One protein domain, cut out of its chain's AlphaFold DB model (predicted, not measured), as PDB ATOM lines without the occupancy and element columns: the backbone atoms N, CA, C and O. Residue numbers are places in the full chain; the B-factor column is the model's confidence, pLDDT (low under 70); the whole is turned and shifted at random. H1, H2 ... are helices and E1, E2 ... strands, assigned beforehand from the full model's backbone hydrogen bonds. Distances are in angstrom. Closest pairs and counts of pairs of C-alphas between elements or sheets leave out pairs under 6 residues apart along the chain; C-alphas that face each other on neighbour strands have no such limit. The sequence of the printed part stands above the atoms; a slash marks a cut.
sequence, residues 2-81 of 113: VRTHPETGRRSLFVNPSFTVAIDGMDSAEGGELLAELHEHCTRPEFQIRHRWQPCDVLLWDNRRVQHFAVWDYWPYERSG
ATOM      1  N   VAL A   2     110.967 116.497 161.300       94.25
ATOM      2  CA  VAL A   2     112.290 115.839 161.297       94.25
ATOM      3  C   VAL A   2     113.393 116.892 161.378       94.25
ATOM      4  O   VAL A   2     113.256 117.974 160.809       94.25
ATOM      5  N   ARG A   3     114.475 116.588 162.099       94.44
ATOM      6  CA  ARG A   3     115.684 117.417 162.176       94.44
ATOM      7  C   ARG A   3     116.905 116.612 161.748       94.44
ATOM      8  O   ARG A   3     117.090 115.494 162.226       94.44
ATOM      9  N   THR A   4     117.764 117.221 160.936       95.06
ATOM     10  CA  THR A   4     119.100 116.704 160.614       95.06
ATOM     11  C   THR A   4     120.111 117.198 161.649       95.06
ATOM     12  O   THR A   4     120.144 118.381 162.006       95.06
ATOM     13  N   HIS A   5     120.930 116.289 162.176       93.25
ATOM     14  CA  HIS A   5     121.995 116.645 163.105       93.25
ATOM     15  C   HIS A   5     123.153 117.331 162.358       93.25
ATOM     16  O   HIS A   5     123.722 116.710 161.461       93.25
ATOM     17  N   PRO A   6     123.563 118.559 162.725       91.06
ATOM     18  CA  PRO A   6     124.524 119.342 161.938       91.06
ATOM     19  C   PRO A   6     125.916 118.704 161.833       91.06
ATOM     20  O   PRO A   6     126.607 118.922 160.850       91.06
ATOM     21  N   GLU A   7     126.329 117.924 162.835       89.25
ATOM     22  CA  GLU A   7     127.673 117.320 162.874       89.25
ATOM     23  C   GLU A   7     127.701 115.872 162.386       89.25
ATOM     24  O   GLU A   7     128.752 115.374 162.004       89.25
ATOM     25  N   THR A   8     126.567 115.168 162.442       88.25
ATOM     26  CA  THR A   8     126.529 113.725 162.148       88.25
ATOM     27  C   THR A   8     125.649 113.394 160.955       88.25
ATOM     28  O   THR A   8     125.653 112.257 160.521       88.25
ATOM     29  N   GLY A   9     124.838 114.321 160.444       90.06
ATOM     30  CA  GLY A   9     123.883 114.053 159.361       90.06
ATOM     31  C   GLY A   9     122.704 113.150 159.748       90.06
ATOM     32  O   GLY A   9     121.740 113.050 158.996       90.06
ATOM     33  N   ARG A  10     122.714 112.523 160.934       90.56
ATOM     34  CA  ARG A  10     121.640 111.621 161.382       90.56
ATOM     35  C   ARG A  10     120.317 112.363 161.534       90.56
ATOM     36  O   ARG A  10     120.283 113.462 162.101       90.56
ATOM     37  N   ARG A  11     119.215 111.725 161.141       92.62
ATOM     38  CA  ARG A  11     117.871 112.288 161.292       92.62
ATOM     39  C   ARG A  11     117.288 111.895 162.641       92.62
ATOM     40  O   ARG A  11     117.549 110.814 163.171       92.62
ATOM     41  N   SER A  12     116.555 112.811 163.251       92.94
ATOM     42  CA  SER A  12     115.824 112.571 164.495       92.94
ATOM     43  C   SER A  12     114.429 113.152 164.408       92.94
ATOM     44  O   SER A  12     114.220 114.215 163.811       92.94
ATOM     45  N   LEU A  13     113.496 112.474 165.065       94.19
ATOM     46  CA  LEU A  13     112.154 112.977 165.271       94.19
ATOM     47  C   LEU A  13     112.216 114.188 166.217       94.19
ATOM     48  O   LEU A  13     112.707 114.104 167.340       94.19
ATOM     49  N   PHE A  14     111.783 115.338 165.712       94.75
ATOM     50  CA  PHE A  14     111.851 116.642 166.361       94.75
ATOM     51  C   PHE A  14     110.433 117.152 166.617       94.75
ATOM     52  O   PHE A  14     109.950 118.088 165.974       94.75
ATOM     53  N   VAL A  15     109.770 116.456 167.535       94.00
ATOM     54  CA  VAL A  15     108.444 116.763 168.078       94.00
ATOM     55  C   VAL A  15     108.545 116.711 169.597       94.00
ATOM     56  O   VAL A  15     109.354 115.954 170.134       94.00
ATOM     57  N   ASN A  16     107.775 117.538 170.291       89.12
ATOM     58  CA  ASN A  16     107.763 117.556 171.745       89.12
ATOM     59  C   ASN A  16     106.341 117.844 172.249       89.12
ATOM     60  O   ASN A  16     105.814 118.908 171.917       89.12
ATOM     61  N   PRO A  17     105.758 116.983 173.104       86.31
ATOM     62  CA  PRO A  17     104.385 117.154 173.582       86.31
ATOM     63  C   PRO A  17     104.113 118.492 174.283       86.31
ATOM     64  O   PRO A  17     102.982 118.959 174.300       86.31
ATOM     65  N   SER A  18     105.134 119.114 174.879       87.50
ATOM     66  CA  SER A  18     104.999 120.382 175.601       87.50
ATOM     67  C   SER A  18     105.069 121.618 174.702       87.50
ATOM     68  O   SER A  18     104.687 122.697 175.147       87.50
ATOM     69  N   PHE A  19     105.573 121.498 173.468       88.94
ATOM     70  CA  PHE A  19     105.822 122.651 172.590       88.94
ATOM     71  C   PHE A  19     105.212 122.523 171.192       88.94
ATOM     72  O   PHE A  19     104.982 123.534 170.532       88.94
ATOM     73  N   THR A  20     104.988 121.307 170.699       90.88
ATOM     74  CA  THR A  20     104.421 121.066 169.372       90.88
ATOM     75  C   THR A  20     102.902 121.185 169.430       90.88
ATOM     76  O   THR A  20     102.256 120.456 170.173       90.88
ATOM     77  N   VAL A  21     102.341 122.111 168.645       90.38
ATOM     78  CA  VAL A  21     100.903 122.445 168.677       90.38
ATOM     79  C   VAL A  21     100.127 121.795 167.528       90.38
ATOM     80  O   VAL A  21      99.026 121.306 167.740       90.38
ATOM     81  N   ALA A  22     100.687 121.795 166.317       93.69
ATOM     82  CA  ALA A  22     100.054 121.261 165.112       93.69
ATOM     83  C   ALA A  22     101.110 120.939 164.042       93.69
ATOM     84  O   ALA A  22     102.275 121.336 164.167       93.69
ATOM     85  N   ILE A  23     100.688 120.242 162.985       95.38
ATOM     86  CA  ILE A  23     101.493 119.994 161.786       95.38
ATOM     87  C   ILE A  23     101.019 120.938 160.681       95.38
ATOM     88  O   ILE A  23      99.832 120.998 160.372       95.38
ATOM     89  N   ASP A  24     101.955 121.685 160.104       94.81
ATOM     90  CA  ASP A  24     101.662 122.610 159.010       94.81
ATOM     91  C   ASP A  24     101.192 121.857 157.757       94.81
ATOM     92  O   ASP A  24     101.759 120.823 157.395       94.81
ATOM     93  N   GLY A  25     100.154 122.377 157.103       95.25
ATOM     94  CA  GLY A  25      99.553 121.764 155.916       95.25
ATOM     95  C   GLY A  25      98.683 120.524 156.163       95.25
ATOM     96  O   GLY A  25      98.282 119.893 155.189       95.25
ATOM     97  N   MET A  26      98.376 120.175 157.418       95.50
ATOM     98  CA  MET A  26      97.462 119.075 157.766       95.50
ATOM     99  C   MET A  26      96.194 119.587 158.450       95.50
ATOM    100  O   MET A  26      96.220 120.610 159.140       95.50
ATOM    101  N   ASP A  27      95.089 118.856 158.282       96.56
ATOM    102  CA  ASP A  27      93.891 119.071 159.092       96.56
ATOM    103  C   ASP A  27      94.206 118.838 160.580       96.56
ATOM    104  O   ASP A  27      95.066 118.027 160.935       96.56
ATOM    105  N   SER A  28      93.520 119.557 161.470       93.81
ATOM    106  CA  SER A  28      93.778 119.466 162.908       93.81
ATOM    107  C   SER A  28      93.512 118.074 163.483       93.81
ATOM    108  O   SER A  28      94.191 117.698 164.439       93.81
ATOM    109  N   ALA A  29      92.528 117.337 162.963       95.50
ATOM    110  CA  ALA A  29      92.220 115.988 163.421       95.50
ATOM    111  C   ALA A  29      93.318 115.014 162.979       95.50
ATOM    112  O   ALA A  29      93.957 114.386 163.822       95.50
ATOM    113  N   GLU A  30      93.618 114.982 161.679       96.06
ATOM    114  CA  GLU A  30      94.646 114.105 161.100       96.06
ATOM    115  C   GLU A  30      96.040 114.400 161.676       96.06
ATOM    116  O   GLU A  30      96.789 113.497 162.053       96.06
ATOM    117  N   GLY A  31      96.397 115.682 161.789       96.25
ATOM    118  CA  GLY A  31      97.665 116.107 162.374       96.25
ATOM    119  C   GLY A  31      97.757 115.790 163.868       96.25
ATOM    120  O   GLY A  31      98.837 115.455 164.357       96.25
ATOM    121  N   GLY A  32      96.638 115.871 164.593       95.81
ATOM    122  CA  GLY A  32      96.558 115.506 166.006       95.81
ATOM    123  C   GLY A  32      96.788 114.014 166.241       95.81
ATOM    124  O   GLY A  32      97.574 113.655 167.119       95.81
ATOM    125  N   GLU A  33      96.163 113.159 165.430       96.69
ATOM    126  CA  GLU A  33      96.352 111.702 165.470       96.69
ATOM    127  C   GLU A  33      97.811 111.326 165.191       96.69
ATOM    128  O   GLU A  33      98.438 110.635 165.997       96.69
ATOM    129  N   LEU A  34      98.407 111.878 164.129       96.44
ATOM    130  CA  LEU A  34      99.811 111.626 163.810       96.44
ATOM    131  C   LEU A  34     100.754 112.110 164.924       96.44
ATOM    132  O   LEU A  34     101.700 111.413 165.288       96.44
ATOM    133  N   LEU A  35     100.517 113.292 165.501       96.19
ATOM    134  CA  LEU A  35     101.321 113.764 166.634       96.19
ATOM    135  C   LEU A  35     101.204 112.830 167.840       96.19
ATOM    136  O   LEU A  35     102.215 112.594 168.501       96.19
ATOM    137  N   ALA A  36     100.018 112.290 168.122       95.19
ATOM    138  CA  ALA A  36      99.827 111.336 169.209       95.19
ATOM    139  C   ALA A  36     100.669 110.068 168.998       95.19
ATOM    140  O   ALA A  36     101.421 109.690 169.898       95.19
ATOM    141  N   GLU A  37     100.639 109.484 167.796       96.62
ATOM    142  CA  GLU A  37     101.453 108.310 167.449       96.62
ATOM    143  C   GLU A  37     102.958 108.590 167.571       96.62
ATOM    144  O   GLU A  37     103.721 107.797 168.131       96.62
ATOM    145  N   LEU A  38     103.407 109.748 167.080       95.94
ATOM    146  CA  LEU A  38     104.810 110.154 167.147       95.94
ATOM    147  C   LEU A  38     105.269 110.381 168.593       95.94
ATOM    148  O   LEU A  38     106.384 109.997 168.959       95.94
ATOM    149  N   HIS A  39     104.420 110.985 169.428       94.94
ATOM    150  CA  HIS A  39     104.692 111.160 170.851       94.94
ATOM    151  C   HIS A  39     104.765 109.813 171.576       94.94
ATOM    152  O   HIS A  39     105.717 109.585 172.326       94.94
ATOM    153  N   GLU A  40     103.825 108.901 171.319       95.44
ATOM    154  CA  GLU A  40     103.847 107.551 171.882       95.44
ATOM    155  C   GLU A  40     105.142 106.828 171.496       95.44
ATOM    156  O   GLU A  40     105.874 106.361 172.372       95.44
ATOM    157  N   HIS A  41     105.507 106.851 170.210       95.50
ATOM    158  CA  HIS A  41     106.747 106.262 169.716       95.50
ATOM    159  C   HIS A  41     107.987 106.811 170.440       95.50
ATOM    160  O   HIS A  41     108.828 106.032 170.892       95.50
ATOM    161  N   CYS A  42     108.096 108.136 170.599       94.19
ATOM    162  CA  CYS A  42     109.209 108.777 171.308       94.19
ATOM    163  C   CYS A  42     109.326 108.368 172.782       94.19
ATOM    164  O   CYS A  42     110.414 108.460 173.350       94.19
ATOM    165  N   THR A  43     108.226 107.953 173.411       93.25
ATOM    166  CA  THR A  43     108.177 107.609 174.839       93.25
ATOM    167  C   THR A  43     108.258 106.109 175.106       93.25
ATOM    168  O   THR A  43     108.125 105.682 176.252       93.25
ATOM    169  N   ARG A  44     108.547 105.283 174.099       95.31
ATOM    170  CA  ARG A  44     108.727 103.843 174.303       95.31
ATOM    171  C   ARG A  44     109.933 103.533 175.208       95.31
ATOM    172  O   ARG A  44     110.989 104.145 175.026       95.31
ATOM    173  N   PRO A  45     109.830 102.579 176.155       94.94
ATOM    174  CA  PRO A  45     110.910 102.260 177.095       94.94
ATOM    175  C   PRO A  45     112.236 101.869 176.433       94.94
ATOM    176  O   PRO A  45     113.297 102.165 176.976       94.94
ATOM    177  N   GLU A  46     112.190 101.261 175.244       95.75
ATOM    178  CA  GLU A  46     113.387 100.859 174.489       95.75
ATOM    179  C   GLU A  46     114.300 102.038 174.104       95.75
ATOM    180  O   GLU A  46     115.482 101.836 173.832       95.75
ATOM    181  N   PHE A  47     113.773 103.267 174.086       93.38
ATOM    182  CA  PHE A  47     114.521 104.483 173.755       93.38
ATOM    183  C   PHE A  47     114.915 105.308 174.986       93.38
ATOM    184  O   PHE A  47     115.451 106.410 174.846       93.38
ATOM    185  N   GLN A  48     114.648 104.804 176.193       94.25
ATOM    186  CA  GLN A  48     114.828 105.557 177.427       94.25
ATOM    187  C   GLN A  48     116.030 105.095 178.247       94.25
ATOM    188  O   GLN A  48     116.351 103.914 178.351       94.25
ATOM    189  N   ILE A  49     116.638 106.061 178.933       94.75
ATOM    190  CA  ILE A  49     117.562 105.829 180.040       94.75
ATOM    191  C   ILE A  49     117.001 106.559 181.258       94.75
ATOM    192  O   ILE A  49     116.689 107.748 181.186       94.75
ATOM    193  N   ARG A  50     116.911 105.862 182.397       94.38
ATOM    194  CA  ARG A  50     116.552 106.466 183.686       94.38
ATOM    195  C   ARG A  50     117.794 106.606 184.555       94.38
ATOM    196  O   ARG A  50     118.389 105.611 184.956       94.38
ATOM    197  N   HIS A  51     118.155 107.844 184.875       93.94
ATOM    198  CA  HIS A  51     119.268 108.145 185.770       93.94
ATOM    199  C   HIS A  51     118.760 108.473 187.182       93.94
ATOM    200  O   HIS A  51     117.876 109.316 187.355       93.94
ATOM    201  N   ARG A  52     119.320 107.799 188.193       92.88
ATOM    202  CA  ARG A  52     119.053 108.062 189.612       92.88
ATOM    203  C   ARG A  52     120.189 108.906 190.184       92.88
ATOM    204  O   ARG A  52     121.229 108.360 190.530       92.88
ATOM    205  N   TRP A  53     119.931 110.201 190.320       92.75
ATOM    206  CA  TRP A  53     120.889 111.186 190.820       92.75
ATOM    207  C   TRP A  53     121.491 110.811 192.176       92.75
ATOM    208  O   TRP A  53     120.757 110.475 193.109       92.75
ATOM    209  N   GLN A  54     122.809 110.937 192.276       93.50
ATOM    210  CA  GLN A  54     123.592 110.997 193.505       93.50
ATOM    211  C   GLN A  54     124.246 112.382 193.653       93.50
ATOM    212  O   GLN A  54     124.370 113.125 192.671       93.50
ATOM    213  N   PRO A  55     124.662 112.770 194.872       92.38
ATOM    214  CA  PRO A  55     125.480 113.962 195.055       92.38
ATOM    215  C   PRO A  55     126.702 113.938 194.133       92.38
ATOM    216  O   PRO A  55     127.359 112.910 194.000       92.38
ATOM    217  N   CYS A  56     127.000 115.088 193.525       91.31
ATOM    218  CA  CYS A  56     128.110 115.288 192.585       91.31
ATOM    219  C   CYS A  56     127.967 114.618 191.205       91.31
ATOM    220  O   CYS A  56     128.871 114.780 190.384       91.31
ATOM    221  N   ASP A  57     126.848 113.951 190.902       94.56
ATOM    222  CA  ASP A  57     126.591 113.473 189.543       94.56
ATOM    223  C   ASP A  57     126.468 114.641 188.555       94.56
ATOM    224  O   ASP A  57     125.847 115.673 188.830       94.56
ATOM    225  N   VAL A  58     127.019 114.441 187.358       94.81
ATOM    226  CA  VAL A  58     126.873 115.355 186.226       94.81
ATOM    227  C   VAL A  58     126.320 114.575 185.045       94.81
ATOM    228  O   VAL A  58     126.925 113.609 184.583       94.81
ATOM    229  N   LEU A  59     125.179 115.029 184.527       94.50
ATOM    230  CA  LEU A  59     124.593 114.495 183.307       94.50
ATOM    231  C   LEU A  59     124.781 115.497 182.169       94.50
ATOM    232  O   LEU A  59     124.354 116.648 182.270       94.50
ATOM    233  N   LEU A  60     125.380 115.035 181.076       95.12
ATOM    234  CA  LEU A  60     125.502 115.779 179.829       95.12
ATOM    235  C   LEU A  60     124.674 115.079 178.754       95.12
ATOM    236  O   LEU A  60     124.775 113.866 178.578       95.12
ATOM    237  N   TRP A  61     123.867 115.842 178.023       94.25
ATOM    238  CA  TRP A  61     123.056 115.318 176.930       94.25
ATOM    239  C   TRP A  61     122.991 116.297 175.760       94.25
ATOM    240  O   TRP A  61     123.119 117.511 175.929       94.25
ATOM    241  N   ASP A  62     122.748 115.763 174.564       93.88
ATOM    242  CA  ASP A  62     122.592 116.552 173.345       93.88
ATOM    243  C   ASP A  62     121.110 116.851 173.061       93.88
ATOM    244  O   ASP A  62     120.373 116.015 172.529       93.88
ATOM    245  N   ASN A  63     120.672 118.079 173.363       93.81
ATOM    246  CA  ASN A  63     119.300 118.553 173.110       93.81
ATOM    247  C   ASN A  63     118.859 118.450 171.637       93.81
ATOM    248  O   ASN A  63     117.677 118.591 171.337       93.81
ATOM    249  N   ARG A  64     119.782 118.243 170.691       92.62
ATOM    250  CA  ARG A  64     119.457 118.096 169.268       92.62
ATOM    251  C   ARG A  64     118.874 116.719 168.948       92.62
ATOM    252  O   ARG A  64     118.310 116.567 167.868       92.62
ATOM    253  N   ARG A  65     119.026 115.736 169.848       91.06
ATOM    254  CA  ARG A  65     118.701 114.316 169.617       91.06
ATOM    255  C   ARG A  65     117.857 113.672 170.714       91.06
ATOM    256  O   ARG A  65     117.347 112.581 170.482       91.06
ATOM    257  N   VAL A  66     117.733 114.296 171.885       93.56
ATOM    258  CA  VAL A  66     117.023 113.703 173.026       93.56
ATOM    259  C   VAL A  66     115.880 114.576 173.523       93.56
ATOM    260  O   VAL A  66     115.921 115.803 173.435       93.56
ATOM    261  N   GLN A  67     114.887 113.920 174.113       94.19
ATOM    262  CA  GLN A  67     113.906 114.535 174.998       94.19
ATOM    263  C   GLN A  67     114.201 114.074 176.428       94.19
ATOM    264  O   GLN A  67     114.751 112.992 176.632       94.19
ATOM    265  N   HIS A  68     113.869 114.895 177.420       93.81
ATOM    266  CA  HIS A  68     114.044 114.545 178.828       93.81
ATOM    267  C   HIS A  68     112.825 114.964 179.639       93.81
ATOM    268  O   HIS A  68     112.147 115.935 179.312       93.81
ATOM    269  N   PHE A  69     112.574 114.227 180.716       92.62
ATOM    270  CA  PHE A  69     111.448 114.443 181.611       92.62
ATOM    271  C   PHE A  69     111.946 114.555 183.054       92.62
ATOM    272  O   PHE A  69     112.707 113.709 183.529       92.62
ATOM    273  N   ALA A  70     111.530 115.614 183.749       91.69
ATOM    274  CA  ALA A  70     111.824 115.793 185.163       91.69
ATOM    275  C   ALA A  70     110.757 115.074 185.995       91.69
ATOM    276  O   ALA A  70     109.614 115.517 186.064       91.69
ATOM    277  N   VAL A  71     111.139 113.967 186.634       92.50
ATOM    278  CA  VAL A  71     110.245 113.243 187.544       92.50
ATOM    279  C   VAL A  71     110.107 114.025 188.851       92.50
ATOM    280  O   VAL A  71     111.106 114.435 189.449       92.50
ATOM    281  N   TRP A  72     108.863 114.226 189.279       90.69
ATOM    282  CA  TRP A  72     108.512 114.900 190.527       90.69
ATOM    283  C   TRP A  72     108.107 113.883 191.606       90.69
ATOM    284  O   TRP A  72     106.974 113.862 192.071       90.69
ATOM    285  N   ASP A  73     109.028 112.984 191.965       92.12
ATOM    286  CA  ASP A  73     108.812 111.855 192.890       92.12
ATOM    287  C   ASP A  73     109.539 112.002 194.240       92.12
ATOM    288  O   ASP A  73     109.674 111.036 194.986       92.12
ATOM    289  N   TYR A  74     110.021 113.203 194.568       91.06
ATOM    290  CA  TYR A  74     110.924 113.431 195.701       91.06
ATOM    291  C   TYR A  74     110.292 114.138 196.908       91.06
ATOM    292  O   TYR A  74     110.985 114.365 197.894       91.06
ATOM    293  N   TRP A  75     108.996 114.464 196.887       91.19
ATOM    294  CA  TRP A  75     108.312 115.014 198.068       91.19
ATOM    295  C   TRP A  75     108.363 114.027 199.257       91.19
ATOM    296  O   TRP A  75     108.148 112.832 199.043       91.19
ATOM    297  N   PRO A  76     108.605 114.473 200.510       95.25
ATOM    298  CA  PRO A  76     108.771 115.855 200.988       95.25
ATOM    299  C   PRO A  76     110.220 116.369 200.997       95.25
ATOM    300  O   PRO A  76     110.495 117.418 201.575       95.25
ATOM    301  N   TYR A  77     111.157 115.633 200.407       94.19
ATOM    302  CA  TYR A  77     112.566 116.010 200.368       94.19
ATOM    303  C   TYR A  77     112.831 117.134 199.357       94.19
ATOM    304  O   TYR A  77     112.061 117.364 198.424       94.19
ATOM    305  N   GLU A  78     113.960 117.820 199.527       92.44
ATOM    306  CA  GLU A  78     114.458 118.796 198.560       92.44
ATOM    307  C   GLU A  78     115.374 118.121 197.532       92.44
ATOM    308  O   GLU A  78     116.208 117.278 197.867       92.44
ATOM    309  N   ARG A  79     115.247 118.532 196.267       92.44
ATOM    310  CA  ARG A  79     116.180 118.186 195.195       92.44
ATOM    311  C   ARG A  79     116.518 119.446 194.404       92.44
ATOM    312  O   ARG A  79     115.648 120.010 193.745       92.44
ATOM    313  N   SER A  80     117.782 119.853 194.446       92.62
ATOM    314  CA  SER A  80     118.297 121.047 193.772       92.62
ATOM    315  C   SER A  80     119.521 120.720 192.910       92.62
ATOM    316  O   SER A  80     120.149 119.670 193.051       92.62
ATOM    317  N   GLY A  81     119.827 121.596 191.954       92.69
ATOM    318  CA  GLY A  81     120.959 121.439 191.049       92.69
ATOM    319  C   GLY A  81     121.113 122.636 190.119       92.69
ATOM    320  O   GLY A  81     120.205 123.457 189.979       92.69
TER     321      GLY A  81
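What this domain is: This is residues 2 to 81 of the 113 residues of the protein "TauD domain-containing protein" of Acidimicrobiaceae bacterium (UniProt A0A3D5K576). Little regular structure is here: a small hairpin of E1 and E2 and one helix, H1, make one end, and the unnamed stretch 43 to 81 runs out in wide loops, with residues 70 to 78 sticking out. The 80 printed residues hold two antiparallel strands, then one helix, class mixed, with 21 residues in named elements. The whole is loose, radius of gyration of the C-alphas 16.2 A, spanning 47 by 35 by 22 A.

How they stand to each other: Begin at E1, residues 2 to 4; a short link leads to E2, residues 11 to 13, antiparallel at 148 degrees, a hairpin. Look at N 3 and O 12, 2.9 A apart, within hydrogen-bond range. A long link leads to H1, residues 28 to 42, where every O i to N i+4 pair is within range. The closest C-alphas of E2 and H1, Leu 13 and Cys 42, are 7.9 A apart; E1 and H1 are apart.

Where its parts are: Find C-alpha 2 at (112.290, 115.839, 161.297), where E1 begins, and C-alpha 42 at (109.209, 108.777, 171.308), where H1 ends; from first to last C-alpha E1 spans 6.9 A, E2 7.0 A and H1 20.6 A.

The domain as a whole: The farthest C-alphas, Asp 27 and Pro 55, are 48.1 A apart. The printed part has no cut, and no printed residue is under 70 in pLDDT.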